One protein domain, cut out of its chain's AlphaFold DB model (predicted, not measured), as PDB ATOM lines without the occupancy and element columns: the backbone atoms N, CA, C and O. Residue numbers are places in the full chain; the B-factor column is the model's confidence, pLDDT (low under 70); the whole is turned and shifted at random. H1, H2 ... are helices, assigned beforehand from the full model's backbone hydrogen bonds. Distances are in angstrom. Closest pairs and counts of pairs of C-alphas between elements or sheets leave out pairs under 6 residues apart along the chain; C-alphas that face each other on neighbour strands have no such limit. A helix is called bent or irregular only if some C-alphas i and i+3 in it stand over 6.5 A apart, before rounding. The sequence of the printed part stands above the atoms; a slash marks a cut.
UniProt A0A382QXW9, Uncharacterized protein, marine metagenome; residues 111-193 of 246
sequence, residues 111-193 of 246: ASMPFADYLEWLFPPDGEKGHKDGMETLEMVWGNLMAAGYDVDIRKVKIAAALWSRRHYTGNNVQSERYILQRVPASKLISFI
ATOM      1  N   ALA A 111     -50.849 -19.425 -28.045       83.44
ATOM      2  CA  ALA A 111     -49.559 -19.463 -28.742       83.44
ATOM      3  C   ALA A 111     -49.377 -18.313 -29.750       83.44
ATOM      4  O   ALA A 111     -48.244 -17.891 -30.019       83.44
ATOM      5  N   SER A 112     -50.476 -17.780 -30.282       85.56
ATOM      6  CA  SER A 112     -50.475 -16.656 -31.222       85.56
ATOM      7  C   SER A 112     -50.431 -15.284 -30.537       85.56
ATOM      8  O   SER A 112     -50.251 -14.279 -31.227       85.56
ATOM      9  N   MET A 113     -50.528 -15.218 -29.204       88.94
ATOM     10  CA  MET A 113     -50.393 -13.965 -28.453       88.94
ATOM     11  C   MET A 113     -49.033 -13.288 -28.712       88.94
ATOM     12  O   MET A 113     -48.025 -13.973 -28.935       88.94
ATOM     13  N   PRO A 114     -48.945 -11.947 -28.669       92.12
ATOM     14  CA  PRO A 114     -47.669 -11.251 -28.550       92.12
ATOM     15  C   PRO A 114     -46.809 -11.845 -27.426       92.12
ATOM     16  O   PRO A 114     -47.316 -12.354 -26.431       92.12
ATOM     17  N   PHE A 115     -45.481 -11.815 -27.581       90.56
ATOM     18  CA  PHE A 115     -44.600 -12.469 -26.606       90.56
ATOM     19  C   PHE A 115     -44.723 -11.868 -25.201       90.56
ATOM     20  O   PHE A 115     -44.680 -12.616 -24.230       90.56
ATOM     21  N   ALA A 116     -44.902 -10.547 -25.100       91.38
ATOM     22  CA  ALA A 116     -45.139  -9.870 -23.829       91.38
ATOM     23  C   ALA A 116     -46.392 -10.422 -23.132       91.38
ATOM     24  O   ALA A 116     -46.302 -10.878 -21.998       91.38
ATOM     25  N   ASP A 117     -47.505 -10.502 -23.859       92.94
ATOM     26  CA  ASP A 117     -48.782 -11.013 -23.356       92.94
ATOM     27  C   ASP A 117     -48.691 -12.495 -22.958       92.94
ATOM     28  O   ASP A 117     -49.219 -12.903 -21.927       92.94
ATOM     29  N   TYR A 118     -47.969 -13.318 -23.729       95.19
ATOM     30  CA  TYR A 118     -47.716 -14.716 -23.354       95.19
ATOM     31  C   TYR A 118     -46.876 -14.816 -22.073       95.19
ATOM     32  O   TYR A 118     -47.100 -15.683 -21.228       95.19
ATOM     33  N   LEU A 119     -45.882 -13.940 -21.930       94.75
ATOM     34  CA  LEU A 119     -45.006 -13.900 -20.767       94.75
ATOM     35  C   LEU A 119     -45.757 -13.433 -19.516       94.75
ATOM     36  O   LEU A 119     -45.500 -13.967 -18.442       94.75
ATOM     37  N   GLU A 120     -46.698 -12.502 -19.654       94.56
ATOM     38  CA  GLU A 120     -47.630 -12.084 -18.603       94.56
ATOM     39  C   GLU A 120     -48.611 -13.205 -18.243       94.56
ATOM     40  O   GLU A 120     -48.771 -13.541 -17.074       94.56
ATOM     41  N   TRP A 121     -49.177 -13.886 -19.242       95.12
ATOM     42  CA  TRP A 121     -50.026 -15.057 -19.025       95.12
ATOM     43  C   TRP A 121     -49.299 -16.163 -18.242       95.12
ATOM     44  O   TRP A 121     -49.842 -16.723 -17.285       95.12
ATOM     45  N   LEU A 122     -48.050 -16.467 -18.610       96.12
ATOM     46  CA  LEU A 122     -47.264 -17.525 -17.974       96.12
ATOM     47  C   LEU A 122     -46.680 -17.093 -16.621       96.12
ATOM     48  O   LEU A 122     -46.709 -17.880 -15.673       96.12
ATOM     49  N   PHE A 123     -46.200 -15.855 -16.510       97.12
ATOM     50  CA  PHE A 123     -45.516 -15.289 -15.344       97.12
ATOM     51  C   PHE A 123     -46.014 -13.863 -15.037       97.12
ATOM     52  O   PHE A 123     -45.287 -12.884 -15.291       97.12
ATOM     53  N   PRO A 124     -47.230 -13.748 -14.483       96.31
ATOM     54  CA  PRO A 124     -47.894 -12.466 -14.317       96.31
ATOM     55  C   PRO A 124     -47.134 -11.562 -13.338       96.31
ATOM     56  O   PRO A 124     -46.422 -12.070 -12.460       96.31
ATOM     57  N   PRO A 125     -47.223 -10.234 -13.503       94.38
ATOM     58  CA  PRO A 125     -46.538  -9.260 -12.663       94.38
ATOM     59  C   PRO A 125     -47.069  -9.254 -11.227       94.38
ATOM     60  O   PRO A 125     -48.117  -9.821 -10.905       94.38
ATOM     61  N   ASP A 126     -46.316  -8.609 -10.343       94.56
ATOM     62  CA  ASP A 126     -46.670  -8.458  -8.937       94.56
ATOM     63  C   ASP A 126     -48.067  -7.839  -8.788       94.56
ATOM     64  O   ASP A 126     -48.408  -6.844  -9.426       94.56
ATOM     65  N   GLY A 127     -48.880  -8.425  -7.910       92.62
ATOM     66  CA  GLY A 127     -50.256  -7.985  -7.667       92.62
ATOM     67  C   GLY A 127     -51.305  -8.649  -8.561       92.62
ATOM     68  O   GLY A 127     -52.495  -8.557  -8.253       92.62
ATOM     69  N   GLU A 128     -50.900  -9.386  -9.597       94.38
ATOM     70  CA  GLU A 128     -51.832 -10.129 -10.441       94.38
ATOM     71  C   GLU A 128     -52.093 -11.562  -9.972       94.38
ATOM     72  O   GLU A 128     -51.321 -12.204  -9.244       94.38
ATOM     73  N   LYS A 129     -53.241 -12.096 -10.401       93.44
ATOM     74  CA  LYS A 129     -53.654 -13.452 -10.051       93.44
ATOM     75  C   LYS A 129     -52.677 -14.466 -10.645       93.44
ATOM     76  O   LYS A 129     -52.431 -14.490 -11.843       93.44
ATOM     77  N   GLY A 130     -52.192 -15.373  -9.801       93.19
ATOM     78  CA  GLY A 130     -51.268 -16.426 -10.217       93.19
ATOM     79  C   GLY A 130     -49.814 -15.967 -10.324       93.19
ATOM     80  O   GLY A 130     -49.009 -16.738 -10.844       93.19
ATOM     81  N   HIS A 131     -49.478 -14.766  -9.829       96.69
ATOM     82  CA  HIS A 131     -48.102 -14.271  -9.729       96.69
ATOM     83  C   HIS A 131     -47.225 -15.203  -8.891       96.69
ATOM     84  O   HIS A 131     -46.193 -15.659  -9.369       96.69
ATOM     85  N   LYS A 132     -47.683 -15.568  -7.685       97.06
ATOM     86  CA  LYS A 132     -46.951 -16.468  -6.775       97.06
ATOM     87  C   LYS A 132     -46.611 -17.801  -7.443       97.06
ATOM     88  O   LYS A 132     -45.443 -18.140  -7.553       97.06
ATOM     89  N   ASP A 133     -47.619 -18.482  -7.982       96.38
ATOM     90  CA  ASP A 133     -47.454 -19.747  -8.704       96.38
ATOM     91  C   ASP A 133     -46.523 -19.607  -9.930       96.38
ATOM     92  O   ASP A 133     -45.806 -20.538 -10.303       96.38
ATOM     93  N   GLY A 134     -46.549 -18.446 -10.598       96.75
ATOM     94  CA  GLY A 134     -45.656 -18.128 -11.711       96.75
ATOM     95  C   GLY A 134     -44.204 -17.972 -11.255       96.75
ATOM     96  O   GLY A 134     -43.309 -18.542 -11.877       96.75
ATOM     97  N   MET A 135     -43.971 -17.253 -10.157       97.62
ATOM     98  CA  MET A 135     -42.636 -17.060  -9.584       97.62
ATOM     99  C   MET A 135     -42.064 -18.361  -9.023       97.62
ATOM    100  O   MET A 135     -40.929 -18.688  -9.342       97.62
ATOM    101  N   GLU A 136     -42.861 -19.164  -8.317       97.50
ATOM    102  CA  GLU A 136     -42.447 -20.496  -7.850       97.50
ATOM    103  C   GLU A 136     -42.029 -21.391  -9.027       97.50
ATOM    104  O   GLU A 136     -40.990 -22.049  -9.006       97.50
ATOM    105  N   THR A 137     -42.803 -21.368 -10.116       97.44
ATOM    106  CA  THR A 137     -42.446 -22.084 -11.348       97.44
ATOM    107  C   THR A 137     -41.126 -21.584 -11.926       97.44
ATOM    108  O   THR A 137     -40.286 -22.393 -12.323       97.44
ATOM    109  N   LEU A 138     -40.930 -20.266 -11.980       97.56
ATOM    110  CA  LEU A 138     -39.704 -19.661 -12.487       97.56
ATOM    111  C   LEU A 138     -38.486 -20.040 -11.631       97.56
ATOM    112  O   LEU A 138     -37.445 -20.389 -12.184       97.56
ATOM    113  N   GLU A 139     -38.629 -20.022 -10.309       97.38
ATOM    114  CA  GLU A 139     -37.592 -20.416  -9.353       97.38
ATOM    115  C   GLU A 139     -37.234 -21.895  -9.483       97.38
ATOM    116  O   GLU A 139     -36.053 -22.232  -9.496       97.38
ATOM    117  N   MET A 140     -38.216 -22.778  -9.668       97.56
ATOM    118  CA  MET A 140     -37.969 -24.205  -9.900       97.56
ATOM    119  C   MET A 140     -37.210 -24.453 -11.208       97.56
ATOM    120  O   MET A 140     -36.267 -25.246 -11.251       97.56
ATOM    121  N   VAL A 141     -37.587 -23.751 -12.278       97.56
ATOM    122  CA  VAL A 141     -36.899 -23.836 -13.573       97.56
ATOM    123  C   VAL A 141     -35.470 -23.304 -13.466       97.56
ATOM    124  O   VAL A 141     -34.537 -23.908 -13.999       97.56
ATOM    125  N   TRP A 142     -35.286 -22.193 -12.755       97.62
ATOM    126  CA  TRP A 142     -33.971 -21.625 -12.489       97.62
ATOM    127  C   TRP A 142     -33.115 -22.561 -11.631       97.62
ATOM    128  O   TRP A 142     -31.982 -22.857 -12.000       97.62
ATOM    129  N   GLY A 143     -33.675 -23.124 -10.561       96.31
ATOM    130  CA  GLY A 143     -33.020 -24.114  -9.711       96.31
ATOM    131  C   GLY A 143     -32.590 -25.361 -10.484       96.31
ATOM    132  O   GLY A 143     -31.488 -25.858 -10.271       96.31
ATOM    133  N   ASN A 144     -33.395 -25.823 -11.444       95.94
ATOM    134  CA  ASN A 144     -33.030 -26.933 -12.328       95.94
ATOM    135  C   ASN A 144     -31.831 -26.592 -13.238       95.94
ATOM    136  O   ASN A 144     -30.939 -27.418 -13.433       95.94
ATOM    137  N   LEU A 145     -31.770 -25.367 -13.770       96.25
ATOM    138  CA  LEU A 145     -30.611 -24.893 -14.540       96.25
ATOM    139  C   LEU A 145     -29.353 -24.806 -13.663       96.25
ATOM    140  O   LEU A 145     -28.303 -25.311 -14.065       96.25
ATOM    141  N   MET A 146     -29.478 -24.252 -12.456       96.12
ATOM    142  CA  MET A 146     -28.383 -24.154 -11.485       96.12
ATOM    143  C   MET A 146     -27.874 -25.541 -11.069       96.12
ATOM    144  O   MET A 146     -26.668 -25.779 -11.052       96.12
ATOM    145  N   ALA A 147     -28.779 -26.488 -10.808       95.50
ATOM    146  CA  ALA A 147     -28.441 -27.870 -10.468       95.50
ATOM    147  C   ALA A 147     -27.722 -28.605 -11.613       95.50
ATOM    148  O   ALA A 147     -26.890 -29.476 -11.363       95.50
ATOM    149  N   ALA A 148     -28.002 -28.235 -12.865       95.19
ATOM    150  CA  ALA A 148     -27.298 -28.738 -14.043       95.19
ATOM    151  C   ALA A 148     -25.954 -28.022 -14.317       95.19
ATOM    152  O   ALA A 148     -25.274 -28.365 -15.284       95.19
ATOM    153  N   GLY A 149     -25.557 -27.056 -13.478       95.19
ATOM    154  CA  GLY A 149     -24.290 -26.328 -13.579       95.19
ATOM    155  C   GLY A 149     -24.332 -25.068 -14.449       95.19
ATOM    156  O   GLY A 149     -23.274 -24.530 -14.777       95.19
ATOM    157  N   TYR A 150     -25.519 -24.590 -14.837       94.56
ATOM    158  CA  TYR A 150     -25.671 -23.340 -15.584       94.56
ATOM    159  C   TYR A 150     -25.913 -22.165 -14.634       94.56
ATOM    160  O   TYR A 150     -26.940 -22.125 -13.963       94.56
ATOM    161  N   ASP A 151     -25.013 -21.181 -14.639       93.50
ATOM    162  CA  ASP A 151     -25.192 -19.907 -13.933       93.50
ATOM    163  C   ASP A 151     -25.784 -18.857 -14.886       93.50
ATOM    164  O   ASP A 151     -25.124 -18.376 -15.813       93.50
ATOM    165  N   VAL A 152     -27.076 -18.565 -14.721       92.75
ATOM    166  CA  VAL A 152     -27.837 -17.679 -15.613       92.75
ATOM    167  C   VAL A 152     -28.745 -16.765 -14.795       92.75
ATOM    168  O   VAL A 152     -29.430 -17.224 -13.886       92.75
ATOM    169  N   ASP A 153     -28.810 -15.479 -15.166       94.44
ATOM    170  CA  ASP A 153     -29.757 -14.512 -14.587       94.44
ATOM    171  C   ASP A 153     -31.203 -15.016 -14.736       94.44
ATOM    172  O   ASP A 153     -31.663 -15.318 -15.845       94.44
ATOM    173  N   ILE A 154     -31.942 -15.041 -13.624       94.75
ATOM    174  CA  ILE A 154     -33.346 -15.453 -13.549       94.75
ATOM    175  C   ILE A 154     -34.231 -14.704 -14.558       94.75
ATOM    176  O   ILE A 154     -35.171 -15.279 -15.110       94.75
ATOM    177  N   ARG A 155     -33.902 -13.450 -14.899       93.69
ATOM    178  CA  ARG A 155     -34.631 -12.689 -15.934       93.69
ATOM    179  C   ARG A 155     -34.475 -13.298 -17.325       93.69
ATOM    180  O   ARG A 155     -35.438 -13.348 -18.088       93.69
ATOM    181  N   LYS A 156     -33.282 -13.793 -17.658       95.12
ATOM    182  CA  LYS A 156     -33.046 -14.504 -18.923       95.12
ATOM    183  C   LYS A 156     -33.732 -15.861 -18.922       95.12
ATOM    184  O   LYS A 156     -34.273 -16.259 -19.951       95.12
ATOM    185  N   VAL A 157     -33.763 -16.532 -17.769       96.25
ATOM    186  CA  VAL A 157     -34.513 -17.782 -17.597       96.25
ATOM    187  C   VAL A 157     -36.005 -17.559 -17.810       96.25
ATOM    188  O   VAL A 157     -36.617 -18.340 -18.530       96.25
ATOM    189  N   LYS A 158     -36.577 -16.459 -17.304       96.38
ATOM    190  CA  LYS A 158     -37.983 -16.087 -17.544       96.38
ATOM    191  C   LYS A 158     -38.303 -16.009 -19.038       96.38
ATOM    192  O   LYS A 158     -39.288 -16.588 -19.494       96.38
ATOM    193  N   ILE A 159     -37.441 -15.340 -19.806       95.69
ATOM    194  CA  ILE A 159     -37.580 -15.212 -21.263       95.69
ATOM    195  C   ILE A 159     -37.446 -16.581 -21.942       95.69
ATOM    196  O   ILE A 159     -38.302 -16.955 -22.742       95.69
ATOM    197  N   ALA A 160     -36.406 -17.346 -21.606       95.75
ATOM    198  CA  ALA A 160     -36.136 -18.653 -22.200       95.75
ATOM    199  C   ALA A 160     -37.267 -19.656 -21.944       95.75
ATOM    200  O   ALA A 160     -37.710 -20.351 -22.857       95.75
ATOM    201  N   ALA A 161     -37.763 -19.692 -20.709       96.56
ATOM    202  CA  ALA A 161     -38.870 -20.529 -20.287       96.56
ATOM    203  C   ALA A 161     -40.157 -20.186 -21.045       96.56
ATOM    204  O   ALA A 161     -40.814 -21.083 -21.571       96.56
ATOM    205  N   ALA A 162     -40.477 -18.895 -21.179       95.69
ATOM    206  CA  ALA A 162     -41.629 -18.449 -21.954       95.69
ATOM    207  C   ALA A 162     -41.497 -18.794 -23.447       95.69
ATOM    208  O   ALA A 162     -42.456 -19.274 -24.048       95.69
ATOM    209  N   LEU A 163     -40.316 -18.614 -24.047       95.25
ATOM    210  CA  LEU A 163     -40.067 -18.974 -25.449       95.25
ATOM    211  C   LEU A 163     -40.190 -20.482 -25.688       95.25
ATOM    212  O   LEU A 163     -40.818 -20.901 -26.664       95.25
ATOM    213  N   TRP A 164     -39.615 -21.293 -24.796       95.44
ATOM    214  CA  TRP A 164     -39.729 -22.746 -24.872       95.44
ATOM    215  C   TRP A 164     -41.189 -23.182 -24.728       95.44
ATOM    216  O   TRP A 164     -41.683 -23.917 -25.581       95.44
ATOM    217  N   SER A 165     -41.887 -22.676 -23.708       95.31
ATOM    218  CA  SER A 165     -43.296 -22.978 -23.433       95.31
ATOM    219  C   SER A 165     -44.176 -22.628 -24.632       95.31
ATOM    220  O   SER A 165     -44.933 -23.461 -25.118       95.31
ATOM    221  N   ARG A 166     -44.003 -21.430 -25.197       93.31
ATOM    222  CA  ARG A 166     -44.775 -20.973 -26.356       93.31
ATOM    223  C   ARG A 166     -44.563 -21.854 -27.585       93.31
ATOM    224  O   ARG A 166     -45.518 -22.147 -28.298       93.31
ATOM    225  N   ARG A 167     -43.324 -22.287 -27.835       91.31
ATOM    226  CA  ARG A 167     -42.988 -23.156 -28.975       91.31
ATOM    227  C   ARG A 167     -43.578 -24.563 -28.848       91.31
ATOM    228  O   ARG A 167     -43.805 -25.201 -29.870       91.31
ATOM    229  N   HIS A 168     -43.796 -25.035 -27.624       92.06
ATOM    230  CA  HIS A 168     -44.302 -26.381 -27.338       92.06
ATOM    231  C   HIS A 168     -45.732 -26.360 -26.784       92.06
ATOM    232  O   HIS A 168     -46.186 -27.355 -26.222       92.06
ATOM    233  N   TYR A 169     -46.442 -25.243 -26.954       91.25
ATOM    234  CA  TYR A 169     -47.786 -25.074 -26.429       91.25
ATOM    235  C   TYR A 169     -48.772 -26.002 -27.142       91.25
ATOM    236  O   TYR A 169     -48.885 -25.986 -28.367       91.25
ATOM    237  N   THR A 170     -49.510 -26.788 -26.361       87.88
ATOM    238  CA  THR A 170     -50.449 -27.809 -26.869       87.88
ATOM    239  C   THR A 170     -51.916 -27.492 -26.568       87.88
ATOM    240  O   THR A 170     -52.779 -28.354 -26.702       87.88
ATOM    241  N   GLY A 171     -52.234 -26.247 -26.193       86.12
ATOM    242  CA  GLY A 171     -53.611 -25.843 -25.869       86.12
ATOM    243  C   GLY A 171     -53.994 -26.011 -24.393       86.12
ATOM    244  O   GLY A 171     -55.176 -25.940 -24.056       86.12
ATOM    245  N   ASN A 172     -53.013 -26.229 -23.515       86.62
ATOM    246  CA  ASN A 172     -53.228 -26.436 -22.085       86.62
ATOM    247  C   ASN A 172     -53.593 -25.147 -21.334       86.62
ATOM    248  O   ASN A 172     -53.371 -24.025 -21.796       86.62
ATOM    249  N   ASN A 173     -54.114 -25.309 -20.116       91.50
ATOM    250  CA  ASN A 173     -54.274 -24.194 -19.185       91.50
ATOM    251  C   ASN A 173     -52.919 -23.764 -18.582       91.50
ATOM    252  O   ASN A 173     -51.946 -24.516 -18.595       91.50
ATOM    253  N   VAL A 174     -52.881 -22.561 -18.002       93.56
ATOM    254  CA  VAL A 174     -51.651 -21.976 -17.438       93.56
ATOM    255  C   VAL A 174     -51.007 -22.848 -16.354       93.56
ATOM    256  O   VAL A 174     -49.789 -22.962 -16.298       93.56
ATOM    257  N   GLN A 175     -51.805 -23.504 -15.509       94.06
ATOM    258  CA  GLN A 175     -51.294 -24.346 -14.421       94.06
ATOM    259  C   GLN A 175     -50.592 -25.598 -14.953       94.06
ATOM    260  O   GLN A 175     -49.514 -25.953 -14.483       94.06
ATOM    261  N   SER A 176     -51.186 -26.239 -15.956       93.12
ATOM    262  CA  SER A 176     -50.616 -27.418 -16.611       93.12
ATOM    263  C   SER A 176     -49.338 -27.046 -17.352       93.12
ATOM    264  O   SER A 176     -48.353 -27.777 -17.285       93.12
ATOM    265  N   GLU A 177     -49.310 -25.869 -17.974       93.88
ATOM    266  CA  GLU A 177     -48.126 -25.414 -18.695       93.88
ATOM    267  C   GLU A 177     -46.966 -25.076 -17.763       93.88
ATOM    268  O   GLU A 177     -45.830 -25.481 -18.009       93.88
ATOM    269  N   ARG A 178     -47.257 -24.459 -16.615       96.31
ATOM    270  CA  ARG A 178     -46.283 -24.292 -15.532       96.31
ATOM    271  C   ARG A 178     -45.780 -25.636 -15.002       96.31
ATOM    272  O   ARG A 178     -44.577 -25.811 -14.828       96.31
ATOM    273  N   TYR A 179     -46.671 -26.606 -14.808       95.56
ATOM    274  CA  TYR A 179     -46.305 -27.949 -14.351       95.56
ATOM    275  C   TYR A 179     -45.377 -28.678 -15.335       95.56
ATOM    276  O   TYR A 179     -44.408 -29.319 -14.910       95.56
ATOM    277  N   ILE A 180     -45.647 -28.575 -16.641       95.31
ATOM    278  CA  ILE A 180     -44.781 -29.114 -17.698       95.31
ATOM    279  C   ILE A 180     -43.425 -28.415 -17.651       95.31
ATOM    280  O   ILE A 180     -42.389 -29.082 -17.630       95.31
ATOM    281  N   LEU A 181     -43.432 -27.086 -17.569       95.31
ATOM    282  CA  LEU A 181     -42.229 -26.266 -17.591       95.31
ATOM    283  C   LEU A 181     -41.248 -26.617 -16.456       95.31
ATOM    284  O   LEU A 181     -40.049 -26.735 -16.705       95.31
ATOM    285  N   GLN A 182     -41.746 -26.880 -15.242       95.44
ATOM    286  CA  GLN A 182     -40.931 -27.314 -14.091       95.44
ATOM    287  C   GLN A 182     -40.149 -28.617 -14.338       95.44
ATOM    288  O   GLN A 182     -39.177 -28.896 -13.641       95.44
ATOM    289  N   ARG A 183     -40.578 -29.436 -15.306       94.50
ATOM    290  CA  ARG A 183     -40.001 -30.757 -15.613       94.50
ATOM    291  C   ARG A 183     -39.161 -30.759 -16.885       94.50
ATOM    292  O   ARG A 183     -38.648 -31.806 -17.280       94.50
ATOM    293  N   VAL A 184     -39.011 -29.609 -17.539       94.19
ATOM    294  CA  VAL A 184     -38.211 -29.507 -18.759       94.19
ATOM    295  C   VAL A 184     -36.733 -29.693 -18.415       94.19
ATOM    296  O   VAL A 184     -36.227 -29.005 -17.528       94.19
ATOM    297  N   PRO A 185     -35.997 -30.573 -19.118       93.69
ATOM    298  CA  PRO A 185     -34.563 -30.722 -18.906       93.69
ATOM    299  C   PRO A 185     -33.808 -29.413 -19.169       93.69
ATOM    300  O   PRO A 185     -34.033 -28.757 -20.189       93.69
ATOM    301  N   ALA A 186     -32.838 -29.087 -18.311       93.94
ATOM    302  CA  ALA A 186     -31.979 -27.906 -18.450       93.94
ATOM    303  C   ALA A 186     -31.348 -27.777 -19.856       93.94
ATOM    304  O   ALA A 186     -31.318 -26.696 -20.443       93.94
ATOM    305  N   SER A 187     -30.943 -28.906 -20.450       93.31
ATOM    306  CA  SER A 187     -30.363 -28.978 -21.799       93.31
ATOM    307  C   SER A 187     -31.306 -28.529 -22.921       93.31
ATOM    308  O   SER A 187     -30.844 -28.160 -23.999       93.31
ATOM    309  N   LYS A 188     -32.625 -28.546 -22.702       93.75
ATOM    310  CA  LYS A 188     -33.608 -28.036 -23.667       93.75
ATOM    311  C   LYS A 188     -33.795 -26.527 -23.527       93.75
ATOM    312  O   LYS A 188     -33.920 -25.843 -24.541       93.75
ATOM    313  N   LEU A 189     -33.761 -26.013 -22.299       93.81
ATOM    314  CA  LEU A 189     -33.965 -24.592 -22.005       93.81
ATOM    315  C   LEU A 189     -32.764 -23.723 -22.382       93.81
ATOM    316  O   LEU A 189     -32.964 -22.607 -22.854       93.81
ATOM    317  N   ILE A 190     -31.536 -24.238 -22.251       93.31
ATOM    318  CA  ILE A 190     -30.305 -23.474 -22.521       93.31
ATOM    319  C   ILE A 190     -30.270 -22.867 -23.933       93.31
ATOM    320  O   ILE A 190     -29.800 -21.751 -24.117       93.31
ATOM    321  N   SER A 191     -30.848 -23.563 -24.918       91.19
ATOM    322  CA  SER A 191     -30.916 -23.106 -26.314       91.19
ATOM    323  C   SER A 191     -31.826 -21.890 -26.542       91.19
ATOM    324  O   SER A 191     -31.733 -21.250 -27.586       91.19
ATOM    325  N   PHE A 192     -32.686 -21.561 -25.574       92.88
ATOM    326  CA  PHE A 192     -33.591 -20.409 -25.612       92.88
ATOM    327  C   PHE A 192     -33.096 -19.244 -24.749       92.88
ATOM    328  O   PHE A 192     -33.749 -18.200 -24.707       92.88
ATOM    329  N   ILE A 193     -31.968 -19.401 -24.048       93.62
ATOM    330  CA  ILE A 193     -31.415 -18.340 -23.208       93.62
ATOM    331  C   ILE A 193     -30.830 -17.251 -24.112       93.62
ATOM    332  O   ILE A 193     -29.935 -17.541 -24.910       93.62
TER     333      ILE A 193
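This is residues 111 to 193 of the 246 residues of an uncharacterized protein of marine metagenome (UniProt A0A382QXW9). Five helices pack crosswise into one small cluster, with H3 slanting through its middle and the short H1 and H5 on opposite sides of H3. The longest helix, H2, crosses H3 near H3's first residues, and the short H4 runs side by side with part of H2. The printed part has 83 residues, with five named helices in the order H1, H2, H3, H4, H5 and no named strand; its class is all helix. It is compact, with a radius of gyration of the C-alphas of 11.7 A, and the C-alphas span 31 by 26 by 20 A.

H1 takes residues 115 to 122, 10.4 A from first to last C-alpha, and begins with C-alpha 115 at (-44.600, -12.469, -26.606). H2, residues 131 to 147, is 23.9 A long, and its C-alpha 147 is at (-28.441, -27.870, -10.468). H3, residues 154 to 167, measures 19.8 A. H4, residues 174 to 181, measures 10.4 A. H5, residues 186 to 192, measures 10.5 A and ends with C-alpha 192 at (-33.591, -20.409, -25.612). H5 is neither bent nor irregular, but only just: C-alphas 188 and 191 are 6.2 A apart.

H3 is the hub, touching four other helices. H1 touches it about perpendicular, at 85 degrees, and their closest C-alphas, those of Leu 119 and Ala 162, are 5.8 A apart. H2 touches H3 with residues 138 to 142 alone, at 80 degrees, about perpendicular; the closest C-alphas, of Trp 142 and Ile 154, are 6.3 A apart. H3 touches H5 with residues 159 to 164 alone, about perpendicular at 87 degrees, and the closest C-alphas, of Ala 160 and Phe 192, are 4.6 A apart. H3 and H4 only just touch, with 3 pairs of C-alphas within 8 A, the closest being Ser 165 and Leu 181 at 6.8 A. H2 touches H4 with residues 134 to 141 alone, at a shallow tilt of 4 degrees, the same way; C-alphas 137 and 178 are the closest, at 6.1 A. H1 also touches H4, with the C-alphas of Leu 122 and Val 174 closest at 6.3 A. H1 and H5 are apart. In H1, H2, H3 and H4 every O i to N i+4 pair is within hydrogen-bond range; in H5 1 of 3 is, beside 2 of 4 O i to N i+3 pairs.

The two C-alphas farthest apart, those of Ser 112 and Gly 149, are 33.0 A apart. The printed part has no cut. The link from H4 to H5 is tight, the other three are short, and no link is long. The mean pLDDT of the printed part is 94.2, and no printed residue is under 70.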